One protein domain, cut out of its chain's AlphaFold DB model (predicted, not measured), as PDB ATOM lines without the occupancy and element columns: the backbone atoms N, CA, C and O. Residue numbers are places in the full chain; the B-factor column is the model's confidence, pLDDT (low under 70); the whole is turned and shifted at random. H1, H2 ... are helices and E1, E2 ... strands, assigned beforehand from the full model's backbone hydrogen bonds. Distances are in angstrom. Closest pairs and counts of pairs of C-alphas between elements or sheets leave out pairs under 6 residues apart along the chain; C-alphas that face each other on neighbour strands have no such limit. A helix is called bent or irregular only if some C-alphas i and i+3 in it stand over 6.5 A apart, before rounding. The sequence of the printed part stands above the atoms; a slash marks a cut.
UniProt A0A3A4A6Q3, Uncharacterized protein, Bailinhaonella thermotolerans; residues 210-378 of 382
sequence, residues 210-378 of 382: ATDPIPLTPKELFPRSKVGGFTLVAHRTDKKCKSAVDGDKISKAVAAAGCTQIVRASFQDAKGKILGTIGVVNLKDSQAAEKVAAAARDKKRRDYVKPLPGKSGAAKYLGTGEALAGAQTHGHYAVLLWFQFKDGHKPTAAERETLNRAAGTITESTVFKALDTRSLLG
ATOM      1  N   ALA A 210      37.200  31.056 -12.685       92.88
ATOM      2  CA  ALA A 210      38.275  30.971 -11.689       92.88
ATOM      3  C   ALA A 210      38.505  32.327 -11.002       92.88
ATOM      4  O   ALA A 210      38.695  32.404  -9.792       92.88
ATOM      5  N   THR A 211      38.424  33.406 -11.780       90.94
ATOM      6  CA  THR A 211      38.505  34.788 -11.303       90.94
ATOM      7  C   THR A 211      37.151  35.361 -10.907       90.94
ATOM      8  O   THR A 211      37.115  36.508 -10.484       90.94
ATOM      9  N   ASP A 212      36.071  34.581 -10.962       92.75
ATOM     10  CA  ASP A 212      34.716  34.937 -10.527       92.75
ATOM     11  C   ASP A 212      33.921  33.669 -10.113       92.75
ATOM     12  O   ASP A 212      33.073  33.178 -10.861       92.75
ATOM     13  N   PRO A 213      34.230  33.066  -8.946       93.00
ATOM     14  CA  PRO A 213      33.791  31.706  -8.610       93.00
ATOM     15  C   PRO A 213      32.380  31.614  -8.017       93.00
ATOM     16  O   PRO A 213      31.827  30.516  -7.920       93.00
ATOM     17  N   ILE A 214      31.794  32.735  -7.592       95.31
ATOM     18  CA  ILE A 214      30.517  32.741  -6.872       95.31
ATOM     19  C   ILE A 214      29.376  32.381  -7.845       95.31
ATOM     20  O   ILE A 214      29.259  32.990  -8.901       95.31
ATOM     21  N   PRO A 215      28.490  31.418  -7.558       95.62
ATOM     22  CA  PRO A 215      27.377  31.122  -8.459       95.62
ATOM     23  C   PRO A 215      26.414  32.309  -8.630       95.62
ATOM     24  O   PRO A 215      26.102  33.006  -7.667       95.62
ATOM     25  N   LEU A 216      25.885  32.499  -9.842       97.31
ATOM     26  CA  LEU A 216      24.854  33.504 -10.119       97.31
ATOM     27  C   LEU A 216      23.555  33.173  -9.381       97.31
ATOM     28  O   LEU A 216      23.141  32.005  -9.327       97.31
ATOM     29  N   THR A 217      22.847  34.202  -8.915       96.94
ATOM     30  CA  THR A 217      21.509  34.037  -8.324       96.94
ATOM     31  C   THR A 217      20.427  34.810  -9.087       96.94
ATOM     32  O   THR A 217      20.703  35.849  -9.687       96.94
ATOM     33  N   PRO A 218      19.153  34.363  -9.046       97.12
ATOM     34  CA  PRO A 218      18.060  35.144  -9.615       97.12
ATOM     35  C   PRO A 218      17.875  36.508  -8.942       97.12
ATOM     36  O   PRO A 218      17.439  37.438  -9.605       97.12
ATOM     37  N   LYS A 219      18.181  36.629  -7.642       95.88
ATOM     38  CA  LYS A 219      18.047  37.887  -6.891       95.88
ATOM     39  C   LYS A 219      19.084  38.917  -7.338       95.88
ATOM     40  O   LYS A 219      18.745  40.082  -7.477       95.88
ATOM     41  N   GLU A 220      20.311  38.472  -7.582       96.44
ATOM     42  CA  GLU A 220      21.394  39.296  -8.125       96.44
ATOM     43  C   GLU A 220      21.064  39.788  -9.538       96.44
ATOM     44  O   GLU A 220      21.111  40.984  -9.806       96.44
ATOM     45  N   LEU A 221      20.683  38.873 -10.436       97.88
ATOM     46  CA  LEU A 221      20.416  39.222 -11.832       97.88
ATOM     47  C   LEU A 221      19.107  39.988 -12.014       97.88
ATOM     48  O   LEU A 221      19.024  40.847 -12.881       97.88
ATOM     49  N   PHE A 222      18.077  39.677 -11.225       97.00
ATOM     50  CA  PHE A 222      16.725  40.223 -11.369       97.00
ATOM     51  C   PHE A 222      16.198  40.730 -10.015       97.00
ATOM     52  O   PHE A 222      15.233  40.182  -9.473       97.00
ATOM     53  N   PRO A 223      16.804  41.792  -9.447       95.19
ATOM     54  CA  PRO A 223      16.523  42.232  -8.076       95.19
ATOM     55  C   PRO A 223      15.138  42.864  -7.904       95.19
ATOM     56  O   PRO A 223      14.629  42.969  -6.789       95.19
ATOM     57  N   ARG A 224      14.517  43.313  -9.000       96.06
ATOM     58  CA  ARG A 224      13.213  43.983  -8.993       96.06
ATOM     59  C   ARG A 224      12.184  43.160  -9.749       96.06
ATOM     60  O   ARG A 224      12.450  42.648 -10.831       96.06
ATOM     61  N   SER A 225      10.964  43.126  -9.217       95.94
ATOM     62  CA  SER A 225       9.823  42.487  -9.879       95.94
ATOM     63  C   SER A 225       9.286  43.285 -11.070       95.94
ATOM     64  O   SER A 225       8.524  42.741 -11.862       95.94
ATOM     65  N   LYS A 226       9.672  44.559 -11.217       97.25
ATOM     66  CA  LYS A 226       9.306  45.424 -12.344       97.25
ATOM     67  C   LYS A 226      10.529  46.145 -12.900       97.25
ATOM     68  O   LYS A 226      11.332  46.674 -12.134       97.25
ATOM     69  N   VAL A 227      10.635  46.200 -14.223       95.88
ATOM     70  CA  VAL A 227      11.730  46.853 -14.952       95.88
ATOM     71  C   VAL A 227      11.225  47.356 -16.301       95.88
ATOM     72  O   VAL A 227      10.632  46.594 -17.053       95.88
ATOM     73  N   GLY A 228      11.414  48.642 -16.608       92.50
ATOM     74  CA  GLY A 228      11.124  49.188 -17.943       92.50
ATOM     75  C   GLY A 228       9.700  48.947 -18.470       92.50
ATOM     76  O   GLY A 228       9.521  48.732 -19.661       92.50
ATOM     77  N   GLY A 229       8.688  48.914 -17.594       96.00
ATOM     78  CA  GLY A 229       7.299  48.597 -17.975       96.00
ATOM     79  C   GLY A 229       6.976  47.098 -18.081       96.00
ATOM     80  O   GLY A 229       5.838  46.737 -18.384       96.00
ATOM     81  N   PHE A 230       7.943  46.232 -17.779       98.06
ATOM     82  CA  PHE A 230       7.792  44.784 -17.707       98.06
ATOM     83  C   PHE A 230       7.727  44.299 -16.263       98.06
ATOM     84  O   PHE A 230       8.325  44.887 -15.363       98.06
ATOM     85  N   THR A 231       7.004  43.206 -16.047       98.25
ATOM     86  CA  THR A 231       6.896  42.509 -14.762       98.25
ATOM     87  C   THR A 231       7.556  41.141 -14.866       98.25
ATOM     88  O   THR A 231       7.286  40.403 -15.812       98.25
ATOM     89  N   LEU A 232       8.391  40.801 -13.886       98.25
ATOM     90  CA  LEU A 232       8.956  39.471 -13.690       98.25
ATOM     91  C   LEU A 232       7.834  38.499 -13.298       98.25
ATOM     92  O   LEU A 232       7.162  38.697 -12.287       98.25
ATOM     93  N   VAL A 233       7.637  37.448 -14.089       98.00
ATOM     94  CA  VAL A 233       6.538  36.475 -13.914       98.00
ATOM     95  C   VAL A 233       7.014  35.069 -13.571       98.00
ATOM     96  O   VAL A 233       6.249  34.272 -13.030       98.00
ATOM     97  N   ALA A 234       8.270  34.755 -13.875       98.12
ATOM     98  CA  ALA A 234       8.907  33.502 -13.508       98.12
ATOM     99  C   ALA A 234      10.421  33.693 -13.437       98.12
ATOM    100  O   ALA A 234      10.986  34.501 -14.169       98.12
ATOM    101  N   HIS A 235      11.080  32.913 -12.588       98.12
ATOM    102  CA  HIS A 235      12.532  32.779 -12.575       98.12
ATOM    103  C   HIS A 235      12.933  31.382 -12.100       98.12
ATOM    104  O   HIS A 235      12.190  30.733 -11.360       98.12
ATOM    105  N   ARG A 236      14.084  30.893 -12.559       97.94
ATOM    106  CA  ARG A 236      14.619  29.583 -12.179       97.94
ATOM    107  C   ARG A 236      16.123  29.528 -12.401       97.94
ATOM    108  O   ARG A 236      16.620  30.061 -13.386       97.94
ATOM    109  N   THR A 237      16.824  28.811 -11.529       98.50
ATOM    110  CA  THR A 237      18.209  28.389 -11.766       98.50
ATOM    111  C   THR A 237      18.229  26.911 -12.132       98.50
ATOM    112  O   THR A 237      17.784  26.066 -11.356       98.50
ATOM    113  N   ASP A 238      18.764  26.589 -13.304       98.25
ATOM    114  CA  ASP A 238      18.895  25.231 -13.818       98.25
ATOM    115  C   ASP A 238      20.367  24.796 -13.782       98.25
ATOM    116  O   ASP A 238      21.200  25.340 -14.504       98.25
ATOM    117  N   LYS A 239      20.700  23.774 -12.982       97.44
ATOM    118  CA  LYS A 239      22.055  23.176 -12.966       97.44
ATOM    119  C   LYS A 239      22.310  22.261 -14.172       97.44
ATOM    120  O   LYS A 239      23.443  22.029 -14.573       97.44
ATOM    121  N   LYS A 240      21.242  21.727 -14.775       97.06
ATOM    122  CA  LYS A 240      21.306  20.888 -15.979       97.06
ATOM    123  C   LYS A 240      21.146  21.762 -17.225       97.06
ATOM    124  O   LYS A 240      20.062  21.813 -17.805       97.06
ATOM    125  N   CYS A 241      22.221  22.432 -17.643       97.94
ATOM    126  CA  CYS A 241      22.179  23.464 -18.688       97.94
ATOM    127  C   CYS A 241      21.519  23.017 -20.003       97.94
ATOM    128  O   CYS A 241      20.721  23.757 -20.568       97.94
ATOM    129  N   LYS A 242      21.765  21.777 -20.453       97.81
ATOM    130  CA  LYS A 242      21.147  21.220 -21.673       97.81
ATOM    131  C   LYS A 242      19.614  21.249 -21.655       97.81
ATOM    132  O   LYS A 242      19.003  21.370 -22.699       97.81
ATOM    133  N   SER A 243      18.989  21.139 -20.480       97.19
ATOM    134  CA  SER A 243      17.521  21.163 -20.345       97.19
ATOM    135  C   SER A 243      16.920  22.576 -20.345       97.19
ATOM    136  O   SER A 243      15.699  22.738 -20.355       97.19
ATOM    137  N   ALA A 244      17.771  23.602 -20.294       98.31
ATOM    138  CA  ALA A 244      17.393  25.010 -20.249       98.31
ATOM    139  C   ALA A 244      17.673  25.753 -21.567       98.31
ATOM    140  O   ALA A 244      17.458  26.961 -21.647       98.31
ATOM    141  N   VAL A 245      18.087  25.027 -22.604       98.50
ATOM    142  CA  VAL A 245      18.226  25.503 -23.983       98.50
ATOM    143  C   VAL A 245      17.470  24.556 -24.911       98.50
ATOM    144  O   VAL A 245      17.272  23.394 -24.562       98.50
ATOM    145  N   ASP A 246      17.043  25.050 -26.066       97.12
ATOM    146  CA  ASP A 246      16.465  24.238 -27.135       97.12
ATOM    147  C   ASP A 246      17.300  24.440 -28.408       97.12
ATOM    148  O   ASP A 246      17.702  25.561 -28.720       97.12
ATOM    149  N   GLY A 247      17.594  23.342 -29.109       96.62
ATOM    150  CA  GLY A 247      18.462  23.313 -30.289       96.62
ATOM    151  C   GLY A 247      19.709  22.446 -30.096       96.62
ATOM    152  O   GLY A 247      20.340  22.436 -29.032       96.62
ATOM    153  N   ASP A 248      20.063  21.679 -31.126       96.19
ATOM    154  CA  ASP A 248      21.150  20.698 -31.056       96.19
ATOM    155  C   ASP A 248      22.527  21.351 -30.915       96.19
ATOM    156  O   ASP A 248      23.395  20.819 -30.212       96.19
ATOM    157  N   LYS A 249      22.760  22.486 -31.590       96.56
ATOM    158  CA  LYS A 249      24.071  23.142 -31.575       96.56
ATOM    159  C   LYS A 249      24.304  23.787 -30.221       96.56
ATOM    160  O   LYS A 249      25.354  23.552 -29.626       96.56
ATOM    161  N   ILE A 250      23.327  24.533 -29.704       97.88
ATOM    162  CA  ILE A 250      23.457  25.179 -28.396       97.88
ATOM    163  C   ILE A 250      23.529  24.151 -27.269       97.88
ATOM    164  O   ILE A 250      24.356  24.301 -26.375       97.88
ATOM    165  N   SER A 251      22.773  23.050 -27.350       98.12
ATOM    166  CA  SER A 251      22.839  21.957 -26.367       98.12
ATOM    167  C   SER A 251      24.226  21.312 -26.296       98.12
ATOM    168  O   SER A 251      24.709  20.969 -25.212       98.12
ATOM    169  N   LYS A 252      24.898  21.154 -27.442       98.00
ATOM    170  CA  LYS A 252      26.292  20.685 -27.504       98.00
ATOM    171  C   LYS A 252      27.261  21.759 -27.012       98.00
ATOM    172  O   LYS A 252      28.153  21.444 -26.227       98.00
ATOM    173  N   ALA A 253      27.057  23.011 -27.418       98.12
ATOM    174  CA  ALA A 253      27.916  24.130 -27.054       98.12
ATOM    175  C   ALA A 253      27.946  24.362 -25.539       98.12
ATOM    176  O   ALA A 253      29.032  24.397 -24.970       98.12
ATOM    177  N   VAL A 254      26.792  24.429 -24.859       98.44
ATOM    178  CA  VAL A 254      26.751  24.641 -23.396       98.44
ATOM    179  C   VAL A 254      27.431  23.508 -22.629       98.44
ATOM    180  O   VAL A 254      28.040  23.739 -21.588       98.44
ATOM    181  N   ALA A 255      27.373  22.281 -23.148       97.81
ATOM    182  CA  ALA A 255      28.038  21.136 -22.539       97.81
ATOM    183  C   ALA A 255      29.559  21.206 -22.701       97.81
ATOM    184  O   ALA A 255      30.289  21.064 -21.724       97.81
ATOM    185  N   ALA A 256      30.030  21.470 -23.922       98.00
ATOM    186  CA  ALA A 256      31.453  21.606 -24.222       98.00
ATOM    187  C   ALA A 256      32.085  22.831 -23.536       98.00
ATOM    188  O   ALA A 256      33.258  22.809 -23.180       98.00
ATOM    189  N   ALA A 257      31.299  23.886 -23.319       98.19
ATOM    190  CA  ALA A 257      31.716  25.133 -22.684       98.19
ATOM    191  C   ALA A 257      31.833  25.046 -21.146       98.19
ATOM    192  O   ALA A 257      32.141  26.046 -20.493       98.19
ATOM    193  N   GLY A 258      31.594  23.869 -20.554       97.88
ATOM    194  CA  GLY A 258      31.712  23.658 -19.111       97.88
ATOM    195  C   GLY A 258      30.647  24.403 -18.307       97.88
ATOM    196  O   GLY A 258      30.959  24.941 -17.243       97.88
ATOM    197  N   CYS A 259      29.416  24.465 -18.829       98.50
ATOM    198  CA  CYS A 259      28.305  25.124 -18.153       98.50
ATOM    199  C   CYS A 259      28.001  24.496 -16.791       98.50
ATOM    200  O   CYS A 259      27.811  23.283 -16.692       98.50
ATOM    201  N   THR A 260      27.900  25.335 -15.761       98.38
ATOM    202  CA  THR A 260      27.571  24.916 -14.387       98.38
ATOM    203  C   THR A 260      26.141  25.271 -13.991       98.38
ATOM    204  O   THR A 260      25.528  24.584 -13.173       98.38
ATOM    205  N   GLN A 261      25.593  26.340 -14.570       98.25
ATOM    206  CA  GLN A 261      24.232  26.802 -14.323       98.25
ATOM    207  C   GLN A 261      23.719  27.681 -15.468       98.25
ATOM    208  O   GLN A 261      24.489  28.371 -16.136       98.25
ATOM    209  N   ILE A 262      22.397  27.712 -15.627       98.69
ATOM    210  CA  ILE A 262      21.684  28.752 -16.372       98.69
ATOM    211  C   ILE A 262      20.657  29.381 -15.437       98.69
ATOM    212  O   ILE A 262      19.824  28.672 -14.873       98.69
ATOM    213  N   VAL A 263      20.698  30.702 -15.267       98.81
ATOM    214  CA  VAL A 263      19.654  31.447 -14.554       98.81
ATOM    215  C   VAL A 263      18.708  32.047 -15.582       98.81
ATOM    216  O   VAL A 263      19.129  32.845 -16.413       98.81
ATOM    217  N   ARG A 264      17.435  31.656 -15.539       98.69
ATOM    218  CA  ARG A 264      16.390  32.155 -16.432       98.69
ATOM    219  C   ARG A 264      15.394  33.017 -15.684       98.69
ATOM    220  O   ARG A 264      15.011  32.687 -14.563       98.69
ATOM    221  N   ALA A 265      14.921  34.062 -16.341       98.62
ATOM    222  CA  ALA A 265      13.800  34.866 -15.892       98.62
ATOM    223  C   ALA A 265      12.906  35.228 -17.068       98.62
ATOM    224  O   ALA A 265      13.393  35.485 -18.170       98.62
ATOM    225  N   SER A 266      11.606  35.268 -16.811       98.69
ATOM    226  CA  SER A 266      10.609  35.621 -17.805       98.69
ATOM    227  C   SER A 266       9.815  36.836 -17.392       98.69
ATOM    228  O   SER A 266       9.499  37.033 -16.218       98.69
ATOM    229  N   PHE A 267       9.478  37.632 -18.395       98.50
ATOM    230  CA  PHE A 267       8.875  38.939 -18.258       98.50
ATOM    231  C   PHE A 267       7.650  39.049 -19.155       98.50
ATOM    232  O   PHE A 267       7.593  38.442 -20.225       98.50
ATOM    233  N   GLN A 268       6.689  39.861 -18.731       98.31
ATOM    234  CA  GLN A 268       5.592  40.315 -19.580       98.31
ATOM    235  C   GLN A 268       5.443  41.830 -19.467       98.31
ATOM    236  O   GLN A 268       5.671  42.387 -18.389       98.31
ATOM    237  N   ASP A 269       5.056  42.500 -20.547       98.00
ATOM    238  CA  ASP A 269       4.688  43.915 -20.481       98.00
ATOM    239  C   ASP A 269       3.376  44.105 -19.696       98.00
ATOM    240  O   ASP A 269       2.632  43.158 -19.424       98.00
ATOM    241  N   ALA A 270       3.059  45.353 -19.343       95.94
ATOM    242  CA  ALA A 270       1.849  45.683 -18.587       95.94
ATOM    243  C   ALA A 270       0.546  45.175 -19.238       95.94
ATOM    244  O   ALA A 270      -0.413  44.868 -18.533       95.94
ATOM    245  N   LYS A 271       0.504  45.066 -20.575       96.44
ATOM    246  CA  LYS A 271      -0.664  44.575 -21.325       96.44
ATOM    247  C   LYS A 271      -0.624  43.063 -21.584       96.44
ATOM    248  O   LYS A 271      -1.578  42.524 -22.145       96.44
ATOM    249  N   GLY A 272       0.459  42.378 -21.213       97.19
ATOM    250  CA  GLY A 272       0.693  40.968 -21.519       97.19
ATOM    251  C   GLY A 272       0.740  40.659 -23.019       97.19
ATOM    252  O   GLY A 272       0.419  39.543 -23.410       97.19
ATOM    253  N   LYS A 273       1.064  41.640 -23.865       97.88
ATOM    254  CA  LYS A 273       1.239  41.491 -25.312       97.88
ATOM    255  C   LYS A 273       2.630  40.994 -25.678       97.88
ATOM    256  O   LYS A 273       2.729  40.174 -26.582       97.88
ATOM    257  N   ILE A 274       3.670  41.477 -25.000       98.38
ATOM    258  CA  ILE A 274       5.059  41.062 -25.223       98.38
ATOM    259  C   ILE A 274       5.478  40.189 -24.054       98.38
ATOM    260  O   ILE A 274       5.353  40.588 -22.895       98.38
ATOM    261  N   LEU A 275       5.986  39.004 -24.373       98.56
ATOM    262  CA  LEU A 275       6.471  38.026 -23.413       98.56
ATOM    263  C   LEU A 275       7.928  37.707 -23.751       98.56
ATOM    264  O   LEU A 275       8.265  37.537 -24.922       98.56
ATOM    265  N   GLY A 276       8.789  37.595 -22.744       98.25
ATOM    266  CA  GLY A 276      10.200  37.294 -22.967       98.25
ATOM    267  C   GLY A 276      10.805  36.390 -21.907       98.25
ATOM    268  O   GLY A 276      10.331  36.363 -20.777       98.25
ATOM    269  N   THR A 277      11.849  35.650 -22.269       98.75
ATOM    270  CA  THR A 277      12.758  34.942 -21.362       98.75
ATOM    271  C   THR A 277      14.178  35.414 -21.627       98.75
ATOM    272  O   THR A 277      14.606  35.455 -22.778       98.75
ATOM    273  N   ILE A 278      14.913  35.716 -20.564       98.75
ATOM    274  CA  ILE A 278      16.359  35.933 -20.586       98.75
ATOM    275  C   ILE A 278      17.002  34.780 -19.824       98.75
ATOM    276  O   ILE A 278      16.515  34.404 -18.758       98.75
ATOM    277  N   GLY A 279      18.075  34.213 -20.366       98.69
ATOM    278  CA  GLY A 279      18.886  33.188 -19.717       98.69
ATOM    279  C   GLY A 279      20.344  33.607 -19.647       98.69
ATOM    280  O   GLY A 279      20.933  33.919 -20.673       98.69
ATOM    281  N   VAL A 280      20.942  33.571 -18.461       98.81
ATOM    282  CA  VAL A 280      22.373  33.827 -18.264       98.81
ATOM    283  C   VAL A 280      23.068  32.505 -17.974       98.81
ATOM    284  O   VAL A 280      22.754  31.831 -16.991       98.81
ATOM    285  N   VAL A 281      23.978  32.114 -18.860       98.81
ATOM    286  CA  VAL A 281      24.720  30.852 -18.820       98.81
ATOM    287  C   VAL A 281      26.076  31.099 -18.164       98.81
ATOM    288  O   VAL A 281      26.858  31.891 -18.679       98.81
ATOM    289  N   ASN A 282      26.366  30.416 -17.057       98.44
ATOM    290  CA  ASN A 282      27.666  30.467 -16.378       98.44
ATOM    291  C   ASN A 282      28.598  29.400 -16.966       98.44
ATOM    292  O   ASN A 282      28.307  28.202 -16.862       98.44
ATOM    293  N   LEU A 283      29.685  29.830 -17.606       98.62
ATOM    294  CA  LEU A 283      30.583  28.973 -18.383       98.62
ATOM    295  C   LEU A 283      31.995  28.968 -17.796       98.62
ATOM    296  O   LEU A 283      32.261  29.523 -16.736       98.62
ATOM    297  N   LYS A 284      32.920  28.252 -18.433       98.06
ATOM    298  CA  LYS A 284      34.302  28.169 -17.943       98.06
ATOM    299  C   LYS A 284      35.038  29.515 -18.029       98.06
ATOM    300  O   LYS A 284      35.662  29.939 -17.056       98.06
ATOM    301  N   ASP A 285      34.977  30.150 -19.194       97.25
ATOM    302  CA  ASP A 285      35.741  31.344 -19.561       97.25
ATOM    303  C   ASP A 285      35.054  32.117 -20.703       97.25
ATOM    304  O   ASP A 285      34.080  31.642 -21.300       97.25
ATOM    305  N   SER A 286      35.559  33.311 -21.025       96.31
ATOM    306  CA  SER A 286      35.009  34.153 -22.097       96.31
ATOM    307  C   SER A 286      35.013  33.499 -23.480       96.31
ATOM    308  O   SER A 286      34.131  33.761 -24.297       96.31
ATOM    309  N   GLN A 287      35.980  32.624 -23.776       96.56
ATOM    310  CA  GLN A 287      36.010  31.929 -25.064       96.56
ATOM    311  C   GLN A 287      34.879  30.895 -25.146       96.56
ATOM    312  O   GLN A 287      34.255  30.722 -26.197       96.56
ATOM    313  N   ALA A 288      34.602  30.212 -24.039       98.25
ATOM    314  CA  ALA A 288      33.485  29.296 -23.904       98.25
ATOM    315  C   ALA A 288      32.138  30.028 -24.059       98.25
ATOM    316  O   ALA A 288      31.253  29.529 -24.759       98.25
ATOM    317  N   ALA A 289      32.011  31.234 -23.491       98.25
ATOM    318  CA  ALA A 289      30.845  32.100 -23.674       98.25
ATOM    319  C   ALA A 289      30.604  32.490 -25.127       98.25
ATOM    320  O   ALA A 289      29.490  32.321 -25.626       98.25
ATOM    321  N   GLU A 290      31.649  32.906 -25.840       97.19
ATOM    322  CA  GLU A 290      31.514  33.262 -27.252       97.19
ATOM    323  C   GLU A 290      31.094  32.065 -28.114       97.19
ATOM    324  O   GLU A 290      30.242  32.206 -28.987       97.19
ATOM    325  N   LYS A 291      31.595  30.856 -27.829       97.56
ATOM    326  CA  LYS A 291      31.163  29.634 -28.535       97.56
ATOM    327  C   LYS A 291      29.670  29.344 -28.342       97.56
ATOM    328  O   LYS A 291      28.999  28.946 -29.293       97.56
ATOM    329  N   VAL A 292      29.143  29.540 -27.131       98.19
ATOM    330  CA  VAL A 292      27.706  29.370 -26.847       98.19
ATOM    331  C   VAL A 292      26.880  30.455 -27.535       98.19
ATOM    332  O   VAL A 292      25.886  30.135 -28.187       98.19
ATOM    333  N   ALA A 293      27.300  31.719 -27.447       96.62
ATOM    334  CA  ALA A 293      26.599  32.827 -28.090       96.62
ATOM    335  C   ALA A 293      26.589  32.690 -29.620       96.62
ATOM    336  O   ALA A 293      25.551  32.891 -30.248       96.62
ATOM    337  N   ALA A 294      27.699  32.269 -30.229       94.94
ATOM    338  CA  ALA A 294      27.784  32.010 -31.664       94.94
ATOM    339  C   ALA A 294      26.807  30.914 -32.121       94.94
ATOM    340  O   ALA A 294      26.187  31.051 -33.174       94.94
ATOM    341  N   ALA A 295      26.614  29.854 -31.322       95.31
ATOM    342  CA  ALA A 295      25.618  28.824 -31.623       95.31
ATOM    343  C   ALA A 295      24.186  29.386 -31.616       95.31
ATOM    344  O   ALA A 295      23.381  29.010 -32.464       95.31
ATOM    345  N   ALA A 296      23.888  30.308 -30.697       93.69
ATOM    346  CA  ALA A 296      22.570  30.928 -30.560       93.69
ATOM    347  C   ALA A 296      22.284  32.045 -31.587       93.69
ATOM    348  O   ALA A 296      21.129  32.348 -31.877       93.69
ATOM    349  N   ARG A 297      23.328  32.658 -32.159       90.88
ATOM    350  CA  ARG A 297      23.235  33.699 -33.203       90.88
ATOM    351  C   ARG A 297      23.049  33.132 -34.618       90.88
ATOM    352  O   ARG A 297      23.055  33.887 -35.588       90.88
ATOM    353  N   ASP A 298      22.904  31.814 -34.765       83.38
ATOM    354  CA  ASP A 298      22.699  31.177 -36.068       83.38
ATOM    355  C   ASP A 298      21.496  31.794 -36.806       83.38
ATOM    356  O   ASP A 298      20.416  31.974 -36.241       83.38
ATOM    357  N   LYS A 299      21.663  32.084 -38.105       79.12
ATOM    358  CA  LYS A 299      20.639  32.739 -38.941       79.12
ATOM    359  C   LYS A 299      19.312  31.979 -38.992       79.12
ATOM    360  O   LYS A 299      18.276  32.578 -39.269       79.12
ATOM    361  N   LYS A 300      19.321  30.666 -38.741       82.56
ATOM    362  CA  LYS A 300      18.110  29.838 -38.697       82.56
ATOM    363  C   LYS A 300      17.343  29.986 -37.381       82.56
ATOM    364  O   LYS A 300      16.211  29.516 -37.330       82.56
ATOM    365  N   ARG A 301      17.936  30.601 -36.344       81.62
ATOM    366  CA  ARG A 301      17.326  30.887 -35.029       81.62
ATOM    367  C   ARG A 301      16.688  29.652 -34.374       81.62
ATOM    368  O   ARG A 301      15.623  29.728 -33.774       81.62
ATOM    369  N   ARG A 302      17.335  28.490 -34.524       89.44
ATOM    370  CA  ARG A 302      16.868  27.189 -33.993       89.44
ATOM    371  C   ARG A 302      17.492  26.811 -32.653       89.44
ATOM    372  O   ARG A 302      17.158  25.769 -32.103       89.44
ATOM    373  N   ASP A 303      18.408  27.640 -32.182       95.69
ATOM    374  CA  ASP A 303      19.269  27.408 -31.039       95.69
ATOM    375  C   ASP A 303      19.088  28.593 -30.084       95.69
ATOM    376  O   ASP A 303      19.501  29.709 -30.390       95.69
ATOM    377  N   TYR A 304      18.396  28.389 -28.967       96.31
ATOM    378  CA  TYR A 304      17.961  29.485 -28.099       96.31
ATOM    379  C   TYR A 304      17.790  29.049 -26.643       96.31
ATOM    380  O   TYR A 304      17.797  27.862 -26.305       96.31
ATOM    381  N   VAL A 305      17.636  30.028 -25.748       98.31
ATOM    382  CA  VAL A 305      17.233  29.751 -24.364       98.31
ATOM    383  C   VAL A 305      15.826  29.180 -24.349       98.31
ATOM    384  O   VAL A 305      14.899  29.799 -24.864       98.31
ATOM    385  N   LYS A 306      15.649  28.026 -23.705       98.38
ATOM    386  CA  LYS A 306      14.330  27.422 -23.560       98.38
ATOM    387  C   LYS A 306      13.422  28.407 -22.813       98.38
ATOM    388  O   LYS A 306      13.773  28.788 -21.686       98.38
ATOM    389  N   PRO A 307      12.272  28.801 -23.378       98.00
ATOM    390  CA  PRO A 307      11.345  29.702 -22.708       98.00
ATOM    391  C   PRO A 307      10.912  29.163 -21.335       98.00
ATOM    392  O   PRO A 307      10.862  27.947 -21.120       98.00
ATOM    393  N   LEU A 308      10.623  30.058 -20.384       98.25
ATOM    394  CA  LEU A 308      10.183  29.703 -19.027       98.25
ATOM    395  C   LEU A 308       8.750  30.224 -18.776       98.25
ATOM    396  O   LEU A 308       8.575  31.321 -18.249       98.25
ATOM    397  N   PRO A 309       7.706  29.464 -19.162       97.75
ATOM    398  CA  PRO A 309       6.323  29.914 -19.031       97.75
ATOM    399  C   PRO A 309       5.950  30.260 -17.588       97.75
ATOM    400  O   PRO A 309       6.309  29.555 -16.641       97.75
ATOM    401  N   GLY A 310       5.182  31.337 -17.433       95.88
ATOM    402  CA  GLY A 310       4.560  31.683 -16.159       95.88
ATOM    403  C   GLY A 310       3.402  30.741 -15.821       95.88
ATOM    404  O   GLY A 310       2.847  30.063 -16.684       95.88
ATOM    405  N   LYS A 311       3.001  30.723 -14.547       93.75
ATOM    406  CA  LYS A 311       1.934  29.829 -14.057       93.75
ATOM    407  C   LYS A 311       0.523  30.253 -14.486       93.75
ATOM    408  O   LYS A 311      -0.396  29.443 -14.435       93.75
ATOM    409  N   SER A 312       0.323  31.516 -14.859       92.19
ATOM    410  CA  SER A 312      -1.000  32.081 -15.147       92.19
ATOM    411  C   SER A 312      -0.926  33.255 -16.131       92.19
ATOM    412  O   SER A 312       0.153  33.684 -16.545       92.19
ATOM    413  N   GLY A 313      -2.094  33.774 -16.523       94.75
ATOM    414  CA  GLY A 313      -2.202  34.977 -17.349       94.75
ATOM    415  C   GLY A 313      -1.645  34.805 -18.763       94.75
ATOM    416  O   GLY A 313      -1.750  33.735 -19.360       94.75
ATOM    417  N   ALA A 314      -1.083  35.882 -19.319       95.81
ATOM    418  CA  ALA A 314      -0.466  35.869 -20.644       95.81
ATOM    419  C   ALA A 314       0.845  35.068 -20.674       95.81
ATOM    420  O   ALA A 314       1.123  34.390 -21.656       95.81
ATOM    421  N   ALA A 315       1.606  35.074 -19.577       95.69
ATOM    422  CA  ALA A 315       2.897  34.399 -19.476       95.69
ATOM    423  C   ALA A 315       2.858  32.875 -19.711       95.69
ATOM    424  O   ALA A 315       3.902  32.288 -19.988       95.69
ATOM    425  N   LYS A 316       1.684  32.228 -19.642       97.19
ATOM    426  CA  LYS A 316       1.528  30.801 -19.980       97.19
ATOM    427  C   LYS A 316       1.748  30.491 -21.470       97.19
ATOM    428  O   LYS A 316       2.009  29.344 -21.807       97.19
ATOM    429  N   TYR A 317       1.623  31.494 -22.346       96.69
ATOM    430  CA  TYR A 317       1.818  31.373 -23.802       96.69
ATOM    431  C   TYR A 317       3.279  31.591 -24.232       96.69
ATOM    432  O   TYR A 317       3.613  31.571 -25.416       96.69
ATOM    433  N   LEU A 318       4.176  31.834 -23.279       96.56
ATOM    434  CA  LEU A 318       5.589  31.992 -23.579       96.56
ATOM    435  C   LEU A 318       6.159  30.661 -24.100       96.56
ATOM    436  O   LEU A 318       6.011  29.624 -23.463       96.56
ATOM    437  N   GLY A 319       6.806  30.696 -25.261       95.31
ATOM    438  CA  GLY A 319       7.354  29.533 -25.960       95.31
ATOM    439  C   GLY A 319       6.387  28.800 -26.892       95.31
ATOM    440  O   GLY A 319       6.757  27.759 -27.421       95.31
ATOM    441  N   THR A 320       5.171  29.310 -27.119       95.38
ATOM    442  CA  THR A 320       4.179  28.660 -28.002       95.38
ATOM    443  C   THR A 320       4.113  29.247 -29.415       95.38
ATOM    444  O   THR A 320       3.152  28.978 -30.129       95.38
ATOM    445  N   GLY A 321       5.071  30.085 -29.817       92.75
ATOM    446  CA  GLY A 321       5.027  30.800 -31.094       92.75
ATOM    447  C   GLY A 321       6.401  31.137 -31.651       92.75
ATOM    448  O   GLY A 321       7.418  30.673 -31.139       92.75
ATOM    449  N   GLU A 322       6.429  31.950 -32.702       93.75
ATOM    450  CA  GLU A 322       7.676  32.485 -33.245       93.75
ATOM    451  C   GLU A 322       8.170  33.685 -32.425       93.75
ATOM    452  O   GLU A 322       7.399  34.406 -31.788       93.75
ATOM    453  N   ALA A 323       9.486  33.882 -32.416       94.62
ATOM    454  CA  ALA A 323      10.140  34.825 -31.523       94.62
ATOM    455  C   ALA A 323      11.369  35.475 -32.159       94.62
ATOM    456  O   ALA A 323      11.989  34.954 -33.089       94.62
ATOM    457  N   LEU A 324      11.759  36.605 -31.581       94.62
ATOM    458  CA  LEU A 324      13.134  37.068 -31.578       94.62
ATOM    459  C   LEU A 324      13.944  36.168 -30.633       94.62
ATOM    460  O   LEU A 324      13.630  36.061 -29.449       94.62
ATOM    461  N   ALA A 325      15.011  35.567 -31.148       94.56
ATOM    462  CA  ALA A 325      16.010  34.846 -30.371       94.56
ATOM    463  C   ALA A 325      17.392  35.432 -30.667       94.56
ATOM    464  O   ALA A 325      17.657  35.849 -31.797       94.56
ATOM    465  N   GLY A 326      18.263  35.472 -29.665       92.69
ATOM    466  CA  GLY A 326      19.585  36.069 -29.812       92.69
ATOM    467  C   GLY A 326      20.489  35.805 -28.621       92.69
ATOM    468  O   GLY A 326      20.073  35.217 -27.616       92.69
ATOM    469  N   ALA A 327      21.739  36.243 -28.754       96.06
ATOM    470  CA  ALA A 327      22.726  36.117 -27.699       96.06
ATOM    471  C   ALA A 327      23.734  37.268 -27.672       96.06
ATOM    472  O   ALA A 327      24.102  37.830 -28.705       96.06
ATOM    473  N   GLN A 328      24.220  37.548 -26.471       95.50
ATOM    474  CA  GLN A 328      25.342  38.423 -26.155       95.50
ATOM    475  C   GLN A 328      26.288  37.723 -25.179       95.50
ATOM    476  O   GLN A 328      25.982  36.647 -24.658       95.50
ATOM    477  N   THR A 329      27.455  38.317 -24.960       96.44
ATOM    478  CA  THR A 329      28.468  37.807 -24.037       96.44
ATOM    479  C   THR A 329      28.896  38.899 -23.075       96.44
ATOM    480  O   THR A 329      28.940  40.070 -23.434       96.44
ATOM    481  N   HIS A 330      29.215  38.496 -21.849       95.25
ATOM    482  CA  HIS A 330      29.815  39.353 -20.835       95.25
ATOM    483  C   HIS A 330      30.817  38.520 -20.046       95.25
ATOM    484  O   HIS A 330      30.438  37.722 -19.189       95.25
ATOM    485  N   GLY A 331      32.094  38.620 -20.400       95.38
ATOM    486  CA  GLY A 331      33.110  37.694 -19.902       95.38
ATOM    487  C   GLY A 331      32.728  36.231 -20.095       95.38
ATOM    488  O   GLY A 331      32.310  35.846 -21.184       95.38
ATOM    489  N   HIS A 332      32.843  35.419 -19.043       97.56
ATOM    490  CA  HIS A 332      32.487  33.997 -19.064       97.56
ATOM    491  C   HIS A 332      30.975  33.717 -19.024       97.56
ATOM    492  O   HIS A 332      30.567  32.561 -18.888       97.56
ATOM    493  N   TYR A 333      30.139  34.742 -19.179       98.44
ATOM    494  CA  TYR A 333      28.695  34.600 -19.268       98.44
ATOM    495  C   TYR A 333      28.209  34.734 -20.710       98.44
ATOM    496  O   TYR A 333      28.550  35.686 -21.414       98.44
ATOM    497  N   ALA A 334      27.351  33.806 -21.142       98.50
ATOM    498  CA  ALA A 334      26.536  33.993 -22.341       98.50
ATOM    499  C   ALA A 334      25.118  34.408 -21.927       98.50
ATOM    500  O   ALA A 334      24.470  33.715 -21.140       98.50
ATOM    501  N   VAL A 335      24.637  35.530 -22.456       98.56
ATOM    502  CA  VAL A 335      23.288  36.052 -22.219       98.56
ATOM    503  C   VAL A 335      22.436  35.715 -23.430       98.56
ATOM    504  O   VAL A 335      22.690  36.193 -24.529       98.56
ATOM    505  N   LEU A 336      21.438  34.870 -23.232       98.38
ATOM    506  CA  LEU A 336      20.530  34.368 -24.251       98.38
ATOM    507  C   LEU A 336      19.149  34.989 -24.064       98.38
ATOM    508  O   LEU A 336      18.725  35.227 -22.931       98.38
ATOM    509  N   LEU A 337      18.408  35.172 -25.153       96.75
ATOM    510  CA  LEU A 337      17.039  35.679 -25.089       96.75
ATOM    511  C   LEU A 337      16.071  34.929 -25.999       96.75
ATOM    512  O   LEU A 337      16.460  34.337 -27.008       96.75
ATOM    513  N   TRP A 338      14.799  35.024 -25.628       97.75
ATOM    514  CA  TRP A 338      13.632  34.646 -26.413       97.75
ATOM    515  C   TRP A 338      12.514  35.652 -26.140       97.75
ATOM    516  O   TRP A 338      12.026  35.709 -25.014       97.75
ATOM    517  N   PHE A 339      12.093  36.438 -27.126       97.81
ATOM    518  CA  PHE A 339      11.029  37.440 -26.998       97.81
ATOM    519  C   PHE A 339       9.996  37.273 -28.101       97.81
ATOM    520  O   PHE A 339      10.346  37.153 -29.268       97.81
ATOM    521  N   GLN A 340       8.720  37.295 -27.746       97.56
ATOM    522  CA  GLN A 340       7.615  37.052 -28.669       97.56
ATOM    523  C   GLN A 340       6.411  37.929 -28.339       97.56
ATOM    524  O   GLN A 340       6.301  38.492 -27.244       97.56
ATOM    525  N   PHE A 341       5.452  37.940 -29.257       98.38
ATOM    526  CA  PHE A 341       4.096  38.363 -28.947       98.38
ATOM    527  C   PHE A 341       3.286  37.203 -28.357       98.38
ATOM    528  O   PHE A 341       3.556  36.023 -28.602       98.38
ATOM    529  N   LYS A 342       2.296  37.536 -27.530       97.75
ATOM    530  CA  LYS A 342       1.438  36.569 -26.827       97.75
ATOM    531  C   LYS A 342       0.672  35.646 -27.777       97.75
ATOM    532  O   LYS A 342       0.462  34.485 -27.450       97.75
ATOM    533  N   ASP A 343       0.220  36.174 -28.907       96.31
ATOM    534  CA  ASP A 343      -0.485  35.424 -29.952       96.31
ATOM    535  C   ASP A 343       0.451  34.526 -30.784       96.31
ATOM    536  O   ASP A 343      -0.028  33.703 -31.557       96.31
ATOM    537  N   GLY A 344       1.770  34.643 -30.597       96.06
ATOM    538  CA  GLY A 344       2.768  33.749 -31.174       96.06
ATOM    539  C   GLY A 344       3.017  33.938 -32.669       96.06
ATOM    540  O   GLY A 344       3.683  33.090 -33.268       96.06
ATOM    541  N   HIS A 345       2.500  35.012 -33.273       96.94
ATOM    542  CA  HIS A 345       2.738  35.300 -34.684       96.94
ATOM    543  C   HIS A 345       4.226  35.549 -34.958       96.94
ATOM    544  O   HIS A 345       4.980  35.986 -34.087       96.94
ATOM    545  N   LYS A 346       4.640  35.308 -36.204       95.38
ATOM    546  CA  LYS A 346       5.981  35.646 -36.675       95.38
ATOM    547  C   LYS A 346       6.174  37.162 -36.710       95.38
ATOM    548  O   LYS A 346       5.522  37.802 -37.535       95.38
ATOM    549  N   PRO A 347       7.096  37.733 -35.917       93.94
ATOM    550  CA  PRO A 347       7.300  39.175 -35.907       93.94
ATOM    551  C   PRO A 347       7.754  39.694 -37.277       93.94
ATOM    552  O   PRO A 347       8.696  39.167 -37.882       93.94
ATOM    553  N   THR A 348       7.125  40.766 -37.752       95.56
ATOM    554  CA  THR A 348       7.615  41.568 -38.884       95.56
ATOM    555  C   THR A 348       8.933  42.277 -38.536       95.56
ATOM    556  O   THR A 348       9.397  42.245 -37.400       95.56
ATOM    557  N   ALA A 349       9.579  42.947 -39.497       91.81
ATOM    558  CA  ALA A 349      10.814  43.697 -39.226       91.81
ATOM    559  C   ALA A 349      10.641  44.775 -38.133       91.81
ATOM    560  O   ALA A 349      11.395  44.781 -37.165       91.81
ATOM    561  N   ALA A 350       9.604  45.612 -38.225       94.25
ATOM    562  CA  ALA A 350       9.328  46.655 -37.229       94.25
ATOM    563  C   ALA A 350       8.946  46.077 -35.849       94.25
ATOM    564  O   ALA A 350       9.267  46.629 -34.791       94.25
ATOM    565  N   GLU A 351       8.268  44.934 -35.841       96.25
ATOM    566  CA  GLU A 351       7.946  44.215 -34.612       96.25
ATOM    567  C   GLU A 351       9.187  43.587 -33.973       96.25
ATOM    568  O   GLU A 351       9.330  43.656 -32.753       96.25
ATOM    569  N   ARG A 352      10.135  43.063 -34.764       94.81
ATOM    570  CA  ARG A 352      11.439  42.606 -34.254       94.81
ATOM    571  C   ARG A 352      12.200  43.735 -33.572       94.81
ATOM    572  O   ARG A 352      12.676  43.536 -32.462       94.81
ATOM    573  N   GLU A 353      12.225  44.940 -34.142       94.38
ATOM    574  CA  GLU A 353      12.811  46.105 -33.464       94.38
ATOM    575  C   GLU A 353      12.134  46.404 -32.119       94.38
ATOM    576  O   GLU A 353      12.792  46.768 -31.144       94.38
ATOM    577  N   THR A 354      10.815  46.224 -32.040       95.88
ATOM    578  CA  THR A 354      10.068  46.388 -30.787       95.88
ATOM    579  C   THR A 354      10.471  45.338 -29.752       95.88
ATOM    580  O   THR A 354      10.712  45.685 -28.594       95.88
ATOM    581  N   LEU A 355      10.614  44.077 -30.164       97.00
ATOM    582  CA  LEU A 355      11.101  42.999 -29.302       97.00
ATOM    583  C   LEU A 355      12.566  43.219 -28.883       97.00
ATOM    584  O   LEU A 355      12.895  42.990 -27.721       97.00
ATOM    585  N   ASN A 356      13.421  43.735 -29.771       95.25
ATOM    586  CA  ASN A 356      14.809  44.096 -29.459       95.25
ATOM    587  C   ASN A 356      14.877  45.186 -28.390       95.25
ATOM    588  O   ASN A 356      15.629  45.051 -27.428       95.25
ATOM    589  N   ARG A 357      14.080  46.256 -28.529       96.12
ATOM    590  CA  ARG A 357      14.010  47.332 -27.526       96.12
ATOM    591  C   ARG A 357      13.530  46.811 -26.175       96.12
ATOM    592  O   ARG A 357      14.083  47.200 -25.147       96.12
ATOM    593  N   ALA A 358      12.534  45.922 -26.170       96.69
ATOM    594  CA  ALA A 358      12.056  45.270 -24.954       96.69
ATOM    595  C   ALA A 358      13.163  44.443 -24.285       96.69
ATOM    596  O   ALA A 358      13.428  44.622 -23.097       96.69
ATOM    597  N   ALA A 359      13.843  43.590 -25.058       96.81
ATOM    598  CA  ALA A 359      14.940  42.772 -24.562       96.81
ATOM    599  C   ALA A 359      16.080  43.628 -24.002       96.81
ATOM    600  O   ALA A 359      16.442  43.442 -22.844       96.81
ATOM    601  N   GLY A 360      16.561  44.609 -24.775       95.88
ATOM    602  CA  GLY A 360      17.611  45.545 -24.367       95.88
ATOM    603  C   GLY A 360      17.258  46.295 -23.085       95.88
ATOM    604  O   GLY A 360      18.024  46.283 -22.131       95.88
ATOM    605  N   THR A 361      16.051  46.862 -22.999       95.69
ATOM    606  CA  THR A 361      15.606  47.579 -21.790       95.69
ATOM    607  C   THR A 361      15.726  46.708 -20.537       95.69
ATOM    608  O   THR A 361      16.199  47.178 -19.499       95.69
ATOM    609  N   ILE A 362      15.304  45.443 -20.623       97.19
ATOM    610  CA  ILE A 362      15.355  44.523 -19.487       97.19
ATOM    611  C   ILE A 362      16.801  44.131 -19.186       97.19
ATOM    612  O   ILE A 362      17.219  44.259 -18.038       97.19
ATOM    613  N   THR A 363      17.570  43.667 -20.174       97.25
ATOM    614  CA  THR A 363      18.937  43.161 -19.968       97.25
ATOM    615  C   THR A 363      19.896  44.232 -19.468       97.25
ATOM    616  O   THR A 363      20.624  43.961 -18.520       97.25
ATOM    617  N   GLU A 364      19.854  45.444 -20.026       95.19
ATOM    618  CA  GLU A 364      20.708  46.562 -19.593       95.19
ATOM    619  C   GLU A 364      20.402  46.961 -18.144       95.19
ATOM    620  O   GLU A 364      21.288  47.127 -17.310       95.19
ATOM    621  N   SER A 365      19.114  47.035 -17.798       95.12
ATOM    622  CA  SER A 365      18.675  47.460 -16.463       95.12
ATOM    623  C   SER A 365      18.868  46.398 -15.373       95.12
ATOM    624  O   SER A 365      18.667  46.700 -14.192       95.12
ATOM    625  N   THR A 366      19.167  45.151 -15.751       96.56
ATOM    626  CA  THR A 366      19.206  43.997 -14.840       96.56
ATOM    627  C   THR A 366      20.507  43.217 -14.999       96.56
ATOM    628  O   THR A 366      21.450  43.444 -14.246       96.56
ATOM    629  N   VAL A 367      20.574  42.346 -16.006       97.50
ATOM    630  CA  VAL A 367      21.678  41.420 -16.255       97.50
ATOM    631  C   VAL A 367      23.006  42.146 -16.417       97.50
ATOM    632  O   VAL A 367      23.907  41.884 -15.631       97.50
ATOM    633  N   PHE A 368      23.147  43.053 -17.386       95.88
ATOM    634  CA  PHE A 368      24.452  43.665 -17.656       95.88
ATOM    635  C   PHE A 368      24.919  44.542 -16.503       95.88
ATOM    636  O   PHE A 368      26.051  44.392 -16.070       95.88
ATOM    637  N   LYS A 369      24.016  45.293 -15.865       94.50
ATOM    638  CA  LYS A 369      24.334  46.003 -14.620       94.50
ATOM    639  C   LYS A 369      24.889  45.087 -13.515       94.50
ATOM    640  O   LYS A 369      25.831  45.459 -12.811       94.50
ATOM    641  N   ALA A 370      24.302  43.904 -13.326       95.75
ATOM    642  CA  ALA A 370      24.797  42.938 -12.348       95.75
ATOM    643  C   ALA A 370      26.168  42.379 -12.761       95.75
ATOM    644  O   ALA A 370      27.083  42.321 -11.941       95.75
ATOM    645  N   LEU A 371      26.335  42.020 -14.036       95.62
ATOM    646  CA  LEU A 371      27.579  41.446 -14.547       95.62
ATOM    647  C   LEU A 371      28.732  42.466 -14.609       95.62
ATOM    648  O   LEU A 371      29.865  42.092 -14.321       95.62
ATOM    649  N   ASP A 372      28.458  43.744 -14.871       93.75
ATOM    650  CA  ASP A 372      29.419  44.849 -14.749       93.75
ATOM    651  C   ASP A 372      29.970  44.936 -13.326       93.75
ATOM    652  O   ASP A 372      31.175  45.067 -13.113       93.75
ATOM    653  N   THR A 373      29.092  44.796 -12.328       92.19
ATOM    654  CA  THR A 373      29.511  44.814 -10.923       92.19
ATOM    655  C   THR A 373      30.462  43.657 -10.623       92.19
ATOM    656  O   THR A 373      31.484  43.852  -9.968       92.19
ATOM    657  N   ARG A 374      30.191  42.467 -11.172       93.50
ATOM    658  CA  ARG A 374      31.097  41.318 -11.047       93.50
ATOM    659  C   ARG A 374      32.412  41.529 -11.782       93.50
ATOM    660  O   ARG A 374      33.448  41.141 -11.261       93.50
ATOM    661  N   SER A 375      32.394  42.149 -12.960       92.19
ATOM    662  CA  SER A 375      33.615  42.517 -13.684       92.19
ATOM    663  C   SER A 375      34.521  43.415 -12.846       92.19
ATOM    664  O   SER A 375      35.729  43.186 -12.816       92.19
ATOM    665  N   LEU A 376      33.935  44.377 -12.130       89.12
ATOM    666  CA  LEU A 376      34.661  45.334 -11.296       89.12
ATOM    667  C   LEU A 376      35.108  44.755  -9.946       89.12
ATOM    668  O   LEU A 376      36.220  45.038  -9.517       89.12
ATOM    669  N   LEU A 377      34.260  43.972  -9.270       86.38
ATOM    670  CA  LEU A 377      34.473  43.564  -7.869       86.38
ATOM    671  C   LEU A 377      34.815  42.077  -7.687       86.38
ATOM    672  O   LEU A 377      35.120  41.643  -6.577       86.38
ATOM    673  N   GLY A 378      34.666  41.258  -8.730       81.38
ATOM    674  CA  GLY A 378      34.836  39.800  -8.665       81.38
ATOM    675  C   GLY A 378      33.868  39.080  -7.730       81.38
ATOM    676  O   GLY A 378      34.124  37.933  -7.348       81.38
TER     677      GLY A 378
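AT A GLANCE: This is residues 210 to 378 of the 382 residues of an uncharacterized protein of Bailinhaonella thermotolerans (UniProt A0A3A4A6Q3). A twisted sheet of five strands makes the middle layer, with H6a, the longer arm of the bent helix H6, slanting over one face and H4 running along the strands over the other. H3 lies side by side with H4. The printed part has 169 residues with six named helices and five named strands in the order H1 E1 H2 H3 E2 E3 H4 H5 E4 E5 H6, a mixed class; the antiparallel sheet has the order E1, E2, E3, E5, E4. The whole is compact, with a radius of gyration of the C-alphas of 14.7 A and spans of 42 by 33 by 28 A.

HOW THE PARTS SIT: H1, residues 218 to 221, only grazes the sheet. E1, residues 230 to 238, is an edge strand and bends by 56 degrees at residue 233; its neighbour is E2, residues 261 to 269, with N 236 and O 264 2.8 A apart. H2, residues 241 to 244, touches H3, residues 248 to 256; their closest C-alphas are Lys 242 and Ser 251, 5.0 A. E2 and E3, residues 274 to 282, form a hairpin, with N 265 and O 278 2.9 A apart. H4, residues 286 to 296, touches H3 at a shallow tilt of 12 degrees, opposite ways; the closest C-alphas are Ala 253 and Val 292, 5.2 A. H5, residues 314 to 317, is on the same face as H2 and H4. E4, residues 324 to 330, and E5, residues 333 to 341, form a hairpin, with N 335 and O 328 2.8 A apart; E5 also pairs with E3, N 277 and O 338 being 2.8 A apart. E3, H4, H5 and E4 form a split strand-helix-strand unit, two strands running the same way with E5 between them, its crossover right-handed. H6, residues 349 to 377, was assigned as one helix by its hydrogen bonds but is bent, C-alphas 365 and 368 being 7.0 A apart. Its arm H6a, residues 349 to 365, lies over E3 and E5 on the face opposite H4, at a height over the sheet of 8.2 A; its closest C-alphas to E5 are Leu 355 and Phe 339, 6.0 A. H6b, residues 368 to 377, only just touches H1, with 3 pairs of C-alphas within 8 A, the closest Leu 221 and Ala 370, 5.8 A. Every O i to N i+4 pair is within hydrogen-bond range in H4, H6a and H6b, and 4 of 5 in H3; H1, H2 and H5 are too short for one.

IN THESE COORDINATES: H1 begins at C-alpha 218, (18.060, 35.144, -9.615). E1 is 22.8 A long, E2 26.7 A, E3 26.5 A, H4 15.4 A, E4 20.0 A, E5 26.7 A and H6a 24.4 A. H6b, 14.0 A, ends at C-alpha 377, (34.473, 43.564, -7.869).

THE WHOLE: The C-alphas farthest apart are those of Thr 211 and Asp 343, 43.2 A. The printed part has no cut; the link H4 to H5, 17 residues, is long. No printed residue has a pLDDT under 70.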